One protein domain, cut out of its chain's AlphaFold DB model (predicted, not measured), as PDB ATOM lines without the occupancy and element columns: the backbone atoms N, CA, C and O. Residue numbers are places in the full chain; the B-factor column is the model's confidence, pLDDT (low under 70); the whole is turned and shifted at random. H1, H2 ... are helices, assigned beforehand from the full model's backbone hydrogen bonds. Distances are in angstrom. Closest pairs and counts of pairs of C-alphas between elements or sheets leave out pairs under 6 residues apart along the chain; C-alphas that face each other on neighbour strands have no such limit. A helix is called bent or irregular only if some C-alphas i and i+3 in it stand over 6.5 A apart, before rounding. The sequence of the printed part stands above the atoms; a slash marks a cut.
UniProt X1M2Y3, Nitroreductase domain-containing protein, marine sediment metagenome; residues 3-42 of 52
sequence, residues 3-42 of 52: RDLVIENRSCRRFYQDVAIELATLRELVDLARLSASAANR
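AT A GLANCE: This is residues 3 to 42 of the 52 residues of the protein "Nitroreductase domain-containing protein" of marine sediment metagenome (UniProt X1M2Y3). The printed part is an open, hook-like chain that makes no core: the longer helix H2, with a tail of residues 35 to 42 after it, makes one limb, and residues 9 to 22 bow widely from H2 to the short helix H1 on the other limb. The two helices do not pack on each other, and the space between them is empty. The printed part has 40 residues with two named helices, H1 then H2 along the chain, and no named strand. The class is all helix, though under half of the residues, 18 of 40, are in named elements. The whole is only just extended, close to loose, with a radius of gyration of the C-alphas of 13.8 A, and it is only just elongated, with spans of 40 by 27 by 17 A.

IN THESE COORDINATES: H2 is residues 23 to 34, 16.7 A from first to last C-alpha, from C-alpha 23 at (174.356, 136.926, 157.134) to C-alpha 34 at (167.277, 149.950, 164.787). H1 is residues 3 to 8, 8.8 A long in the same sense, and its C-alpha 3 is at (161.099, 158.461, 145.116).

HOW THE PARTS SIT: H2 and H1 are apart, with no C-alpha of the one within 8 A of the other. The link from H1 to H2, residues 9 to 22, is long, with 14 residues. Its C-alphas lie 9 to 19 A from the mean of all C-alphas. Residues 3 to 42 stand free, of which 3 to 8 belong to H1 and 23 to 34 to H2: each of their C-alphas has within 10 A just C-alphas fewer than 8 residues away along the chain. In H1 and H2 every O i to N i+4 pair is within hydrogen-bond range, and neither helix is bent or irregular.

THE WHOLE: The two C-alphas farthest apart, those of Asp 18 and Ala 40, are 40.6 A apart. The C-alphas of Arg 3 and Arg 42, the first and last printed, are 29.8 A apart. The printed part has no cut. The mean pLDDT of the printed part is 87.5, and no printed residue is under 70.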
ATOM      1  N   ARG A   3     162.376 158.777 145.769       91.50
ATOM      2  CA  ARG A   3     161.099 158.461 145.116       91.50
ATOM      3  C   ARG A   3     161.026 157.013 144.624       91.50
ATOM      4  O   ARG A   3     160.002 156.368 144.804       91.50
ATOM      5  N   ASP A   4     162.102 156.512 144.031       93.88
ATOM      6  CA  ASP A   4     162.150 155.165 143.457       93.88
ATOM      7  C   ASP A   4     162.149 154.112 144.568       93.88
ATOM      8  O   ASP A   4     161.435 153.121 144.482       93.88
ATOM      9  N   LEU A   5     162.862 154.380 145.669       91.25
ATOM     10  CA  LEU A   5     162.856 153.510 146.847       91.25
ATOM     11  C   LEU A   5     161.458 153.391 147.462       91.25
ATOM     12  O   LEU A   5     161.062 152.302 147.858       91.25
ATOM     13  N   VAL A   6     160.695 154.488 147.512       87.94
ATOM     14  CA  VAL A   6     159.307 154.470 148.007       87.94
ATOM     15  C   VAL A   6     158.390 153.664 147.080       87.94
ATOM     16  O   VAL A   6     157.533 152.934 147.565       87.94
ATOM     17  N   ILE A   7     158.576 153.760 145.760       90.75
ATOM     18  CA  ILE A   7     157.786 152.999 144.776       90.75
ATOM     19  C   ILE A   7     158.078 151.495 144.866       90.75
ATOM     20  O   ILE A   7     157.156 150.679 144.805       90.75
ATOM     21  N   GLU A   8     159.346 151.128 145.044       91.19
ATOM     22  CA  GLU A   8     159.765 149.730 145.155       91.19
ATOM     23  C   GLU A   8     159.482 149.124 146.542       91.19
ATOM     24  O   GLU A   8     159.364 147.904 146.667       91.19
ATOM     25  N   ASN A   9     159.289 149.943 147.584       88.56
ATOM     26  CA  ASN A   9     158.893 149.505 148.927       88.56
ATOM     27  C   ASN A   9     157.398 149.133 149.003       88.56
ATOM     28  O   ASN A   9     156.620 149.681 149.781       88.56
ATOM     29  N   ARG A  10     156.976 148.177 148.175       88.00
ATOM     30  CA  ARG A  10     155.626 147.596 148.188       88.00
ATOM     31  C   ARG A  10     155.630 146.234 148.871       88.00
ATOM     32  O   ARG A  10     156.642 145.540 148.897       88.00
ATOM     33  N   SER A  11     154.481 145.804 149.389       89.81
ATOM     34  CA  SER A  11     154.356 144.480 150.010       89.81
ATOM     35  C   SER A  11     154.634 143.356 149.001       89.81
ATOM     36  O   SER A  11     153.794 143.038 148.157       89.81
ATOM     37  N   CYS A  12     155.799 142.718 149.112       88.94
ATOM     38  CA  CYS A  12     156.150 141.519 148.353       88.94
ATOM     39  C   CYS A  12     155.448 140.289 148.948       88.94
ATOM     40  O   CYS A  12     155.549 140.031 150.143       88.94
ATOM     41  N   ARG A  13     154.732 139.519 148.117       89.69
ATOM     42  CA  ARG A  13     153.974 138.323 148.554       89.69
ATOM     43  C   ARG A  13     154.625 136.993 148.165       89.69
ATOM     44  O   ARG A  13     154.131 135.940 148.555       89.69
ATOM     45  N   ARG A  14     155.687 137.028 147.358       90.94
ATOM     46  CA  ARG A  14     156.447 135.860 146.886       90.94
ATOM     47  C   ARG A  14     157.925 136.234 146.822       90.94
ATOM     48  O   ARG A  14     158.240 137.354 146.430       90.94
ATOM     49  N   PHE A  15     158.791 135.295 147.186       88.31
ATOM     50  CA  PHE A  15     160.245 135.450 147.170       88.31
ATOM     51  C   PHE A  15     160.872 134.333 146.335       88.31
ATOM     52  O   PHE A  15     160.316 133.236 146.257       88.31
ATOM     53  N   TYR A  16     162.020 134.614 145.722       90.94
ATOM     54  CA  TYR A  16     162.833 133.606 145.045       90.94
ATOM     55  C   TYR A  16     163.585 132.785 146.096       90.94
ATOM     56  O   TYR A  16     164.290 133.358 146.922       90.94
ATOM     57  N   GLN A  17     163.410 131.464 146.087       87.56
ATOM     58  CA  GLN A  17     164.017 130.567 147.081       87.56
ATOM     59  C   GLN A  17     165.457 130.177 146.730       87.56
ATOM     60  O   GLN A  17     166.219 129.811 147.617       87.56
ATOM     61  N   ASP A  18     165.841 130.315 145.460       91.88
ATOM     62  CA  ASP A  18     167.169 129.937 144.961       91.88
ATOM     63  C   ASP A  18     168.270 130.942 145.342       91.88
ATOM     64  O   ASP A  18     169.447 130.724 145.062       91.88
ATOM     65  N   VAL A  19     167.899 132.062 145.972       89.25
ATOM     66  CA  VAL A  19     168.825 133.131 146.354       89.25
ATOM     67  C   VAL A  19     168.978 133.149 147.870       89.25
ATOM     68  O   VAL A  19     168.091 133.602 148.596       89.25
ATOM     69  N   ALA A  20     170.126 132.671 148.351       88.81
ATOM     70  CA  ALA A  20     170.498 132.799 149.753       88.81
ATOM     71  C   ALA A  20     170.880 134.252 150.076       88.81
ATOM     72  O   ALA A  20     171.587 134.909 149.312       88.81
ATOM     73  N   ILE A  21     170.417 134.752 151.223       88.94
ATOM     74  CA  ILE A  21     170.805 136.069 151.736       88.94
ATOM     75  C   ILE A  21     171.955 135.882 152.717       88.94
ATOM     76  O   ILE A  21     171.832 135.147 153.702       88.94
ATOM     77  N   GLU A  22     173.051 136.592 152.473       92.00
ATOM     78  CA  GLU A  22     174.217 136.574 153.344       92.00
ATOM     79  C   GLU A  22     173.898 137.102 154.744       92.00
ATOM     80  O   GLU A  22     173.124 138.044 154.948       92.00
ATOM     81  N   LEU A  23     174.559 136.521 155.746       90.25
ATOM     82  CA  LEU A  23     174.356 136.926 157.134       90.25
ATOM     83  C   LEU A  23     174.750 138.392 157.376       90.25
ATOM     84  O   LEU A  23     174.142 139.052 158.220       90.25
ATOM     85  N   ALA A  24     175.753 138.895 156.653       91.62
ATOM     86  CA  ALA A  24     176.158 140.297 156.709       91.62
ATOM     87  C   ALA A  24     175.010 141.224 156.284       91.62
ATOM     88  O   ALA A  24     174.648 142.130 157.027       91.62
ATOM     89  N   THR A  25     174.345 140.905 155.171       92.56
ATOM     90  CA  THR A  25     173.188 141.657 154.670       92.56
ATOM     91  C   THR A  25     172.040 141.658 155.676       92.56
ATOM     92  O   THR A  25     171.451 142.700 155.945       92.56
ATOM     93  N   LEU A  26     171.740 140.514 156.304       89.94
ATOM     94  CA  LEU A  26     170.710 140.449 157.348       89.94
ATOM     95  C   LEU A  26     171.043 141.334 158.558       89.94
ATOM     96  O   LEU A  26     170.142 141.950 159.126       89.94
ATOM     97  N   ARG A  27     172.318 141.404 158.956       90.31
ATOM     98  CA  ARG A  27     172.765 142.270 160.058       90.31
ATOM     99  C   ARG A  27     172.619 143.744 159.712       90.31
ATOM    100  O   ARG A  27     172.031 144.475 160.499       90.31
ATOM    101  N   GLU A  28     173.049 144.148 158.522       91.69
ATOM    102  CA  GLU A  28     172.903 145.529 158.051       91.69
ATOM    103  C   GLU A  28     171.433 145.965 158.015       91.69
ATOM    104  O   GLU A  28     171.099 147.065 158.451       91.69
ATOM    105  N   LEU A  29     170.525 145.087 157.576       90.38
ATOM    106  CA  LEU A  29     169.085 145.366 157.598       90.38
ATOM    107  C   LEU A  29     168.551 145.576 159.023       90.38
ATOM    108  O   LEU A  29     167.726 146.465 159.246       90.38
ATOM    109  N   VAL A  30     169.021 144.789 159.996       88.88
ATOM    110  CA  VAL A  30     168.666 144.967 161.415       88.88
ATOM    111  C   VAL A  30     169.233 146.278 161.964       88.88
ATOM    112  O   VAL A  30     168.521 146.995 162.672       88.88
ATOM    113  N   ASP A  31     170.473 146.621 161.615       88.56
ATOM    114  CA  ASP A  31     171.112 147.869 162.036       88.56
ATOM    115  C   ASP A  31     170.363 149.091 161.490       88.56
ATOM    116  O   ASP A  31     170.067 150.018 162.246       88.56
ATOM    117  N   LEU A  32     169.952 149.058 160.218       89.31
ATOM    118  CA  LEU A  32     169.099 150.092 159.624       89.31
ATOM    119  C   LEU A  32     167.748 150.194 160.342       89.31
ATOM    120  O   LEU A  32     167.306 151.293 160.681       89.31
ATOM    121  N   ALA A  33     167.099 149.061 160.624       86.06
ATOM    122  CA  ALA A  33     165.813 149.048 161.316       86.06
ATOM    123  C   ALA A  33     165.910 149.641 162.733       86.06
ATOM    124  O   ALA A  33     164.995 150.342 163.172       86.06
ATOM    125  N   ARG A  34     167.034 149.430 163.432       84.25
ATOM    126  CA  ARG A  34     167.277 149.950 164.787       84.25
ATOM    127  C   ARG A  34     167.353 151.478 164.861       84.25
ATOM    128  O   ARG A  34     167.053 152.038 165.913       84.25
ATOM    129  N   LEU A  35     167.708 152.151 163.768       85.75
ATOM    130  CA  LEU A  35     167.730 153.616 163.693       85.75
ATOM    131  C   LEU A  35     166.326 154.236 163.591       85.75
ATOM    132  O   LEU A  35     166.184 155.457 163.679       85.75
ATOM    133  N   SER A  36     165.282 153.421 163.426       83.12
ATOM    134  CA  SER A  36     163.901 153.899 163.352       83.12
ATOM    135  C   SER A  36     163.434 154.476 164.689       83.12
ATOM    136  O   SER A  36     163.664 153.904 165.758       83.12
ATOM    137  N   ALA A  37     162.720 155.601 164.633       80.00
ATOM    138  CA  ALA A  37     162.150 156.228 165.820       80.00
ATOM    139  C   ALA A  37     161.200 155.264 166.553       80.00
ATOM    140  O   ALA A  37     160.361 154.599 165.945       80.00
ATOM    141  N   SER A  38     161.305 155.211 167.881       79.69
ATOM    142  CA  SER A  38     160.415 154.429 168.743       79.69
ATOM    143  C   SER A  38     159.862 155.298 169.871       79.69
ATOM    144  O   SER A  38     160.484 156.285 170.267       79.69
ATOM    145  N   ALA A  39     158.679 154.958 170.394       75.88
ATOM    146  CA  ALA A  39     158.050 155.723 171.470       75.88
ATOM    147  C   ALA A  39     158.979 155.811 172.696       75.88
ATOM    148  O   ALA A  39     159.404 154.787 173.242       75.88
ATOM    149  N   ALA A  40     159.293 157.041 173.120       77.19
ATOM    150  CA  ALA A  40     160.277 157.342 174.167       77.19
ATOM    151  C   ALA A  40     161.677 156.727 173.920       77.19
ATOM    152  O   ALA A  40     162.400 156.446 174.869       77.19
ATOM    153  N   ASN A  41     162.035 156.475 172.653       74.88
ATOM    154  CA  ASN A  41     163.268 155.811 172.216       74.88
ATOM    155  C   ASN A  41     163.580 154.499 172.967       74.88
ATOM    156  O   ASN A  41     164.737 154.140 173.171       74.88
ATOM    157  N   ARG A  42     162.539 153.776 173.409       70.69
ATOM    158  CA  ARG A  42     162.698 152.569 174.236       70.69
ATOM    159  C   ARG A  42     163.208 151.350 173.467       70.69
ATOM    160  O   ARG A  42     163.538 150.359 174.105       70.69
TER     161      ARG A  42